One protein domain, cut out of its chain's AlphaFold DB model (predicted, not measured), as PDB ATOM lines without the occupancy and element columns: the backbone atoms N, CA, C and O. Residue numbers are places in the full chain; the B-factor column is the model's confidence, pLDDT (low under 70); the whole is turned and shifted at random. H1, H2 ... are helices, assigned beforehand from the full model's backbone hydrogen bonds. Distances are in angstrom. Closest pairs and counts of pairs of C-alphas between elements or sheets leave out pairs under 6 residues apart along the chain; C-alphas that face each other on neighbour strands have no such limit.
ATOM      1  N   PRO A  22     -30.327  -0.494  74.833       88.19
ATOM      2  CA  PRO A  22     -30.043   0.945  74.896       88.19
ATOM      3  C   PRO A  22     -29.315   1.383  76.179       88.19
ATOM      4  O   PRO A  22     -28.436   2.245  76.150       88.19
ATOM      5  N   THR A  23     -29.637   0.755  77.312       90.31
ATOM      6  CA  THR A  23     -28.978   1.006  78.602       90.31
ATOM      7  C   THR A  23     -27.509   0.587  78.602       90.31
ATOM      8  O   THR A  23     -26.671   1.297  79.160       90.31
ATOM      9  N   HIS A  24     -27.182  -0.527  77.949       92.62
ATOM     10  CA  HIS A  24     -25.817  -1.027  77.837       92.62
ATOM     11  C   HIS A  24     -24.979  -0.125  76.927       92.62
ATOM     12  O   HIS A  24     -23.849   0.200  77.279       92.62
ATOM     13  N   TYR A  25     -25.552   0.386  75.831       90.81
ATOM     14  CA  TYR A  25     -24.876   1.378  74.989       90.81
ATOM     15  C   TYR A  25     -24.467   2.628  75.768       90.81
ATOM     16  O   TYR A  25     -23.328   3.080  75.638       90.81
ATOM     17  N   ARG A  26     -25.367   3.169  76.602       93.06
ATOM     18  CA  ARG A  26     -25.044   4.326  77.449       93.06
ATOM     19  C   ARG A  26     -23.903   4.006  78.409       93.06
ATOM     20  O   ARG A  26     -22.964   4.785  78.526       93.06
ATOM     21  N   TYR A  27     -23.955   2.845  79.055       95.06
ATOM     22  CA  TYR A  27     -22.913   2.426  79.988       95.06
ATOM     23  C   TYR A  27     -21.549   2.269  79.299       95.06
ATOM     24  O   TYR A  27     -20.564   2.853  79.739       95.06
ATOM     25  N   LEU A  28     -21.495   1.556  78.171       93.44
ATOM     26  CA  LEU A  28     -20.266   1.347  77.397       93.44
ATOM     27  C   LEU A  28     -19.659   2.659  76.883       93.44
ATOM     28  O   LEU A  28     -18.439   2.774  76.769       93.44
ATOM     29  N   LYS A  29     -20.507   3.638  76.552       93.06
ATOM     30  CA  LYS A  29     -20.085   4.911  75.970       93.06
ATOM     31  C   LYS A  29     -19.674   5.951  77.012       93.06
ATOM     32  O   LYS A  29     -18.734   6.689  76.736       93.06
ATOM     33  N   GLU A  30     -20.386   6.042  78.134       96.12
ATOM     34  CA  GLU A  30     -20.377   7.239  78.994       96.12
ATOM     35  C   GLU A  30     -20.018   6.942  80.461       96.12
ATOM     36  O   GLU A  30     -19.735   7.868  81.224       96.12
ATOM     37  N   PHE A  31     -20.010   5.671  80.890       97.25
ATOM     38  CA  PHE A  31     -19.721   5.341  82.286       97.25
ATOM     39  C   PHE A  31     -18.271   5.677  82.640       97.25
ATOM     40  O   PHE A  31     -17.323   5.062  82.138       97.25
ATOM     41  N   ARG A  32     -18.123   6.643  83.549       96.94
ATOM     42  CA  ARG A  32     -16.853   7.180  84.039       96.94
ATOM     43  C   ARG A  32     -15.894   7.631  82.939       96.94
ATOM     44  O   ARG A  32     -14.685   7.591  83.140       96.94
ATOM     45  N   THR A  33     -16.408   8.112  81.812       96.81
ATOM     46  CA  THR A  33     -15.581   8.793  80.804       96.81
ATOM     47  C   THR A  33     -15.407  10.275  81.135       96.81
ATOM     48  O   THR A  33     -14.315  10.817  80.993       96.81
ATOM     49  N   GLU A  34     -16.450  10.899  81.691       96.88
ATOM     50  CA  GLU A  34     -16.498  12.330  82.024       96.88
ATOM     51  C   GLU A  34     -16.418  12.606  83.530       96.88
ATOM     52  O   GLU A  34     -16.879  11.792  84.343       96.88
ATOM     53  N   GLN A  35     -15.859  13.769  83.892       97.06
ATOM     54  CA  GLN A  35     -15.742  14.213  85.283       97.06
ATOM     55  C   GLN A  35     -17.106  14.616  85.842       97.06
ATOM     56  O   GLN A  35     -17.905  15.277  85.176       97.06
ATOM     57  N   CYS A  36     -17.370  14.279  87.103       97.44
ATOM     58  CA  CYS A  36     -18.579  14.735  87.773       97.44
ATOM     59  C   CYS A  36     -18.497  16.240  88.079       97.44
ATOM     60  O   CYS A  36     -17.770  16.657  88.984       97.44
ATOM     61  N   SER A  37     -19.305  17.054  87.399       97.06
ATOM     62  CA  SER A  37     -19.387  18.502  87.648       97.06
ATOM     63  C   SER A  37     -19.865  18.842  89.067       97.06
ATOM     64  O   SER A  37     -19.397  19.811  89.666       97.06
ATOM     65  N   LEU A  38     -20.751  18.022  89.646       96.56
ATOM     66  CA  LEU A  38     -21.237  18.199  91.018       96.56
ATOM     67  C   LEU A  38     -20.158  17.894  92.058       96.56
ATOM     68  O   LEU A  38     -20.151  18.507  93.120       96.56
ATOM     69  N   PHE A  39     -19.245  16.964  91.777       96.31
ATOM     70  CA  PHE A  39     -18.171  16.617  92.707       96.31
ATOM     71  C   PHE A  39     -17.142  17.736  92.836       96.31
ATOM     72  O   PHE A  39     -16.748  18.052  93.953       96.31
ATOM     73  N   VAL A  40     -16.787  18.391  91.725       95.12
ATOM     74  CA  VAL A  40     -15.900  19.571  91.726       95.12
ATOM     75  C   VAL A  40     -16.490  20.713  92.566       95.12
ATOM     76  O   VAL A  40     -15.761  21.502  93.153       95.12
ATOM     77  N   GLN A  41     -17.820  20.770  92.682       96.56
ATOM     78  CA  GLN A  41     -18.533  21.722  93.537       96.56
ATOM     79  C   GLN A  41     -18.825  21.188  94.952       96.56
ATOM     80  O   GLN A  41     -19.547  21.842  95.697       96.56
ATOM     81  N   HIS A  42     -18.339  19.995  95.308       94.81
ATOM     82  CA  HIS A  42     -18.643  19.289  96.563       94.81
ATOM     83  C   HIS A  42     -20.142  19.010  96.809       94.81
ATOM     84  O   HIS A  42     -20.576  18.832  97.944       94.81
ATOM     85  N   LYS A  43     -20.944  18.931  95.743       96.50
ATOM     86  CA  LYS A  43     -22.401  18.700  95.779       96.50
ATOM     87  C   LYS A  43     -22.817  17.282  95.379       96.50
ATOM     88  O   LYS A  43     -24.003  16.966  95.387       96.50
ATOM     89  N   CYS A  44     -21.877  16.423  94.980       96.12
ATOM     90  CA  CYS A  44     -22.204  15.056  94.574       96.12
ATOM     91  C   CYS A  44     -22.599  14.199  95.787       96.12
ATOM     92  O   CYS A  44     -21.760  13.866  96.623       96.12
ATOM     93  N   THR A  45     -23.862  13.780  95.846       95.69
ATOM     94  CA  THR A  45     -24.384  12.877  96.890       95.69
ATOM     95  C   THR A  45     -24.076  11.402  96.611       95.69
ATOM     96  O   THR A  45     -24.161  10.569  97.504       95.69
ATOM     97  N   GLN A  46     -23.661  11.074  95.383       94.88
ATOM     98  CA  GLN A  46     -23.319   9.719  94.930       94.88
ATOM     99  C   GLN A  46     -21.810   9.423  95.014       94.88
ATOM    100  O   GLN A  46     -21.293   8.512  94.361       94.88
ATOM    101  N   HIS A  47     -21.068  10.236  95.770       91.81
ATOM    102  CA  HIS A  47     -19.658   9.993  96.058       91.81
ATOM    103  C   HIS A  47     -19.480   8.876  97.093       91.81
ATOM    104  O   HIS A  47     -18.551   8.083  96.971       91.81
ATOM    105  N   ARG A  48     -20.378   8.787  98.083       90.38
ATOM    106  CA  ARG A  48     -20.394   7.741  99.114       90.38
ATOM    107  C   ARG A  48     -21.848   7.353  99.422       90.38
ATOM    108  O   ARG A  48     -22.547   8.173 100.009       90.38
ATOM    109  N   PRO A  49     -22.301   6.138  99.060       89.06
ATOM    110  CA  PRO A  49     -21.563   5.073  98.363       89.06
ATOM    111  C   PRO A  49     -21.168   5.473  96.927       89.06
ATOM    112  O   PRO A  49     -21.806   6.343  96.345       89.06
ATOM    113  N   PHE A  50     -20.118   4.859  96.362       91.06
ATOM    114  CA  PHE A  50     -19.512   5.206  95.057       91.06
ATOM    115  C   PHE A  50     -20.392   4.850  93.836       91.06
ATOM    116  O   PHE A  50     -19.985   4.090  92.954       91.06
ATOM    117  N   THR A  51     -21.603   5.399  93.776       96.19
ATOM    118  CA  THR A  51     -22.633   5.092  92.771       96.19
ATOM    119  C   THR A  51     -22.715   6.125  91.648       96.19
ATOM    120  O   THR A  51     -23.512   5.959  90.726       96.19
ATOM    121  N   CYS A  52     -21.888   7.179  91.686       96.56
ATOM    122  CA  CYS A  52     -21.865   8.184  90.630       96.56
ATOM    123  C   CYS A  52     -21.449   7.572  89.285       96.56
ATOM    124  O   CYS A  52     -20.508   6.775  89.191       96.56
ATOM    125  N   PHE A  53     -22.157   7.983  88.233       97.12
ATOM    126  CA  PHE A  53     -21.904   7.551  86.860       97.12
ATOM    127  C   PHE A  53     -20.652   8.204  86.251       97.12
ATOM    128  O   PHE A  53     -20.060   7.668  85.317       97.12
ATOM    129  N   HIS A  54     -20.233   9.339  86.803       97.75
ATOM    130  CA  HIS A  54     -19.067  10.109  86.382       97.75
ATOM    131  C   HIS A  54     -17.877   9.842  87.308       97.75
ATOM    132  O   HIS A  54     -18.053   9.404  88.449       97.75
ATOM    133  N   TRP A  55     -16.657  10.089  86.832       97.31
ATOM    134  CA  TRP A  55     -15.469   9.916  87.666       97.31
ATOM    135  C   TRP A  55     -15.260  11.124  88.592       97.31
ATOM    136  O   TRP A  55     -15.603  12.260  88.255       97.31
ATOM    137  N   HIS A  56     -14.718  10.869  89.784       96.88
ATOM    138  CA  HIS A  56     -14.376  11.899  90.771       96.88
ATOM    139  C   HIS A  56     -12.873  12.159  90.811       96.88
ATOM    140  O   HIS A  56     -12.437  13.307  90.817       96.88
ATOM    141  N   PHE A  57     -12.096  11.078  90.782       95.69
ATOM    142  CA  PHE A  57     -10.638  11.100  90.734       95.69
ATOM    143  C   PHE A  57     -10.144  10.529  89.409       95.69
ATOM    144  O   PHE A  57     -10.834   9.728  88.778       95.69
ATOM    145  N   LEU A  58      -8.948  10.936  88.988       94.06
ATOM    146  CA  LEU A  58      -8.424  10.598  87.667       94.06
ATOM    147  C   LEU A  58      -8.208   9.086  87.488       94.06
ATOM    148  O   LEU A  58      -8.515   8.552  86.430       94.06
ATOM    149  N   ASN A  59      -7.828   8.365  88.543       94.25
ATOM    150  CA  ASN A  59      -7.729   6.899  88.537       94.25
ATOM    151  C   ASN A  59      -9.079   6.164  88.408       94.25
ATOM    152  O   ASN A  59      -9.121   4.960  88.183       94.25
ATOM    153  N   GLN A  60     -10.206   6.873  88.527       95.38
ATOM    154  CA  GLN A  60     -11.538   6.325  88.254       95.38
ATOM    155  C   GLN A  60     -11.983   6.560  86.808       95.38
ATOM    156  O   GLN A  60     -13.009   6.000  86.405       95.38
ATOM    157  N   ARG A  61     -11.267   7.408  86.055       96.25
ATOM    158  CA  ARG A  61     -11.567   7.714  84.657       96.25
ATOM    159  C   ARG A  61     -11.333   6.470  83.810       96.25
ATOM    160  O   ARG A  61     -10.294   5.822  83.880       96.25
ATOM    161  N   ARG A  62     -12.304   6.166  82.958       95.69
ATOM    162  CA  ARG A  62     -12.234   5.099  81.963       95.69
ATOM    163  C   ARG A  62     -12.189   5.709  80.572       95.69
ATOM    164  O   ARG A  62     -12.940   6.628  80.260       95.69
ATOM    165  N   ARG A  63     -11.346   5.145  79.708       95.44
ATOM    166  CA  ARG A  63     -11.348   5.451  78.274       95.44
ATOM    167  C   ARG A  63     -12.477   4.689  77.590       95.44
ATOM    168  O   ARG A  63     -12.683   3.500  77.854       95.44
ATOM    169  N   ARG A  64     -13.192   5.346  76.676       94.38
ATOM    170  CA  ARG A  64     -14.254   4.705  75.893       94.38
ATOM    171  C   ARG A  64     -13.658   3.599  75.003       94.38
ATOM    172  O   ARG A  64     -12.751   3.900  74.225       94.38
ATOM    173  N   PRO A  65     -14.154   2.350  75.060       92.50
ATOM    174  CA  PRO A  65     -13.778   1.327  74.091       92.50
ATOM    175  C   PRO A  65     -14.302   1.704  72.699       92.50
ATOM    176  O   PRO A  65     -15.485   2.013  72.527       92.50
ATOM    177  N   LEU A  66     -13.425   1.676  71.700       91.62
ATOM    178  CA  LEU A  66     -13.751   1.978  70.310       91.62
ATOM    179  C   LEU A  66     -13.290   0.829  69.425       91.62
ATOM    180  O   LEU A  66     -12.102   0.516  69.386       91.62
ATOM    181  N   ARG A  67     -14.230   0.236  68.683       91.81
ATOM    182  CA  ARG A  67     -13.906  -0.702  67.608       91.81
ATOM    183  C   ARG A  67     -13.594   0.094  66.344       91.81
ATOM    184  O   ARG A  67     -14.453   0.818  65.837       91.81
ATOM    185  N   ARG A  68     -12.364  -0.023  65.856       91.06
ATOM    186  CA  ARG A  68     -11.903   0.579  64.603       91.06
ATOM    187  C   ARG A  68     -12.501  -0.159  63.399       91.06
ATOM    188  O   ARG A  68     -13.127  -1.213  63.529       91.06
ATOM    189  N   ARG A  69     -12.324   0.415  62.202       93.62
ATOM    190  CA  ARG A  69     -12.820  -0.170  60.939       93.62
ATOM    191  C   ARG A  69     -12.156  -1.505  60.598       93.62
ATOM    192  O   ARG A  69     -12.793  -2.341  59.977       93.62
ATOM    193  N   ASP A  70     -10.915  -1.693  61.035       91.62
ATOM    194  CA  ASP A  70     -10.137  -2.930  60.890       91.62
ATOM    195  C   ASP A  70     -10.580  -4.052  61.853       91.62
ATOM    196  O   ASP A  70     -10.040  -5.152  61.809       91.62
ATOM    197  N   GLY A  71     -11.566  -3.795  62.720       90.06
ATOM    198  CA  GLY A  71     -12.057  -4.750  63.713       90.06
ATOM    199  C   GLY A  71     -11.269  -4.763  65.025       90.06
ATOM    200  O   GLY A  71     -11.716  -5.405  65.973       90.06
ATOM    201  N   THR A  72     -10.161  -4.024  65.122       92.00
ATOM    202  CA  THR A  72      -9.359  -3.915  66.349       92.00
ATOM    203  C   THR A  72      -9.960  -2.911  67.335       92.00
ATOM    204  O   THR A  72     -10.695  -1.995  66.954       92.00
ATOM    205  N   PHE A  73      -9.661  -3.073  68.626       93.38
ATOM    206  CA  PHE A  73     -10.015  -2.091  69.653       93.38
ATOM    207  C   PHE A  73      -8.902  -1.051  69.840       93.38
ATOM    208  O   PHE A  73      -7.735  -1.304  69.553       93.38
ATOM    209  N   ASN A  74      -9.261   0.136  70.337       92.44
ATOM    210  CA  ASN A  74      -8.303   1.196  70.673       92.44
ATOM    211  C   ASN A  74      -7.343   0.826  71.814       92.44
ATOM    212  O   ASN A  74      -6.242   1.362  71.865       92.44
ATOM    213  N   TYR A  75      -7.739  -0.094  72.689       93.38
ATOM    214  CA  TYR A  75      -6.881  -0.713  73.693       93.38
ATOM    215  C   TYR A  75      -7.243  -2.192  73.844       93.38
ATOM    216  O   TYR A  75      -8.358  -2.603  73.516       93.38
ATOM    217  N   SER A  76      -6.293  -2.992  74.327       92.38
ATOM    218  CA  SER A  76      -6.523  -4.417  74.566       92.38
ATOM    219  C   SER A  76      -7.448  -4.617  75.776       92.38
ATOM    220  O   SER A  76      -7.206  -3.993  76.810       92.38
ATOM    221  N   PRO A  77      -8.495  -5.458  75.679       92.69
ATOM    222  CA  PRO A  77      -9.307  -5.832  76.835       92.69
ATOM    223  C   PRO A  77      -8.589  -6.823  77.765       92.69
ATOM    224  O   PRO A  77      -8.963  -6.918  78.930       92.69
ATOM    225  N   ASP A  78      -7.563  -7.522  77.263       92.94
ATOM    226  CA  ASP A  78      -6.905  -8.629  77.970       92.94
ATOM    227  C   ASP A  78      -5.500  -8.266  78.474       92.94
ATOM    228  O   ASP A  78      -5.038  -8.773  79.494       92.94
ATOM    229  N   VAL A  79      -4.796  -7.386  77.757       95.69
ATOM    230  CA  VAL A  79      -3.412  -7.015  78.076       95.69
ATOM    231  C   VAL A  79      -3.397  -5.700  78.845       95.69
ATOM    232  O   VAL A  79      -3.693  -4.639  78.294       95.69
ATOM    233  N   TYR A  80      -3.005  -5.772  80.115       94.50
ATOM    234  CA  TYR A  80      -2.870  -4.614  80.993       94.50
ATOM    235  C   TYR A  80      -1.638  -3.763  80.642       94.50
ATOM    236  O   TYR A  80      -0.600  -4.273  80.220       94.50
ATOM    237  N   CYS A  81      -1.745  -2.445  80.836       94.44
ATOM    238  CA  CYS A  81      -0.642  -1.512  80.609       94.44
ATOM    239  C   CYS A  81       0.303  -1.495  81.816       94.44
ATOM    240  O   CYS A  81      -0.106  -1.124  82.909       94.44
ATOM    241  N   SER A  82       1.580  -1.826  81.612       95.75
ATOM    242  CA  SER A  82       2.604  -1.800  82.669       95.75
ATOM    243  C   SER A  82       3.093  -0.398  83.044       95.75
ATOM    244  O   SER A  82       3.740  -0.231  84.071       95.75
ATOM    245  N   LYS A  83       2.815   0.607  82.205       96.12
ATOM    246  CA  LYS A  83       3.223   2.003  82.422       96.12
ATOM    247  C   LYS A  83       2.149   2.848  83.110       96.12
ATOM    248  O   LYS A  83       2.396   4.019  83.383       96.12
ATOM    249  N   TYR A  84       0.948   2.302  83.297       95.31
ATOM    250  CA  TYR A  84      -0.152   3.024  83.922       95.31
ATOM    251  C   TYR A  84       0.076   3.104  85.428       95.31
ATOM    252  O   TYR A  84       0.254   2.080  86.082       95.31
ATOM    253  N   ASP A  85       0.051   4.315  85.973       95.25
ATOM    254  CA  ASP A  85       0.096   4.519  87.416       95.25
ATOM    255  C   ASP A  85      -1.327   4.494  87.991       95.25
ATOM    256  O   ASP A  85      -2.132   5.396  87.746       95.25
ATOM    257  N   GLU A  86      -1.638   3.461  88.774       93.06
ATOM    258  CA  GLU A  86      -2.953   3.262  89.396       93.06
ATOM    259  C   GLU A  86      -3.286   4.313  90.469       93.06
ATOM    260  O   GLU A  86      -4.465   4.572  90.741       93.06
ATOM    261  N   ALA A  87      -2.271   4.937  91.078       93.38
ATOM    262  CA  ALA A  87      -2.482   5.948  92.108       93.38
ATOM    263  C   ALA A  87      -2.882   7.293  91.488       93.38
ATOM    264  O   ALA A  87      -3.879   7.892  91.902       93.38
ATOM    265  N   SER A  88      -2.140   7.757  90.477       93.56
ATOM    266  CA  SER A  88      -2.437   9.024  89.791       93.56
ATOM    267  C   SER A  88      -3.501   8.896  88.701       93.56
ATOM    268  O   SER A  88      -4.208   9.861  88.417       93.56
ATOM    269  N   GLY A  89      -3.652   7.715  88.104       92.94
ATOM    270  CA  GLY A  89      -4.541   7.474  86.976       92.94
ATOM    271  C   GLY A  89      -3.985   7.932  85.625       92.94
ATOM    272  O   GLY A  89      -4.772   8.210  84.717       92.94
ATOM    273  N   VAL A  90      -2.661   8.046  85.491       94.12
ATOM    274  CA  VAL A  90      -1.986   8.577  84.297       94.12
ATOM    275  C   VAL A  90      -1.171   7.489  83.597       94.12
ATOM    276  O   VAL A  90      -0.478   6.696  84.228       94.12
ATOM    277  N   CYS A  91      -1.232   7.479  82.263       94.00
ATOM    278  CA  CYS A  91      -0.311   6.743  81.400       94.00
ATOM    279  C   CYS A  91       0.533   7.755  80.610       94.00
ATOM    280  O   CYS A  91      -0.054   8.681  80.043       94.00
ATOM    281  N   PRO A  92       1.863   7.590  80.497       94.25
ATOM    282  CA  PRO A  92       2.692   8.465  79.663       94.25
ATOM    283  C   PRO A  92       2.328   8.390  78.173       94.25
ATOM    284  O   PRO A  92       2.504   9.367  77.454       94.25
ATOM    285  N   ASP A  93       1.785   7.256  77.719       91.25
ATOM    286  CA  ASP A  93       1.331   7.075  76.335       91.25
ATOM    287  C   ASP A  93      -0.053   7.717  76.083       91.25
ATOM    288  O   ASP A  93      -0.515   7.763  74.945       91.25
ATOM    289  N   GLY A  94      -0.712   8.234  77.130       88.88
ATOM    290  CA  GLY A  94      -2.007   8.902  77.033       88.88
ATOM    291  C   GLY A  94      -3.190   7.962  76.775       88.88
ATOM    292  O   GLY A  94      -3.218   6.816  77.242       88.88
ATOM    293  N   ASP A  95      -4.197   8.506  76.086       83.94
ATOM    294  CA  ASP A  95      -5.442   7.822  75.719       83.94
ATOM    295  C   ASP A  95      -5.313   6.923  74.488       83.94
ATOM    296  O   ASP A  95      -4.642   7.302  73.506       83.94
TER     297      ASP A  95
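AT A GLANCE: This is residues 22 to 95 of the 95 residues of the protein "putative E3 ubiquitin-protein ligase UNKL" of Pteropus vampyrus (UniProt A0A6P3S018). Little regular structure is seen here: a loose, flat winding of long loops, with the short helix H1 at one edge and the single turn H2 near one end of the longest axis. From H2 the chain runs to the far end around Asp 70, then folds back. The printed part has 74 residues with two named helices, H1 then H2, and no named strand; the class is all helix, with 13 residues in named elements. The radius of gyration of the C-alphas is 14.1 A, and the spans are 42 by 33 by 17 A.

HOW THE PARTS SIT: H1, residues 22 to 30, and H2, residues 37 to 40, are apart, joined by a short link of 6 residues. In H1 every O i to N i+4 pair is within hydrogen-bond range; H2 is too short for such a pair, and its one O i to N i+3 pair is not within range.

IN THESE COORDINATES: H1 measures 12.2 A from C-alpha 22 at (-30.043, 0.945, 74.896) to C-alpha 30. H2 measures 5.5 A and ends with C-alpha 40 at (-15.900, 19.571, 91.726).

THE WHOLE: The C-alphas farthest apart, of His 42 and Asp 70, are 42.9 A apart. Residues 41 to 95 hold no named element. The printed part has no cut, and no printed residue is under pLDDT 70.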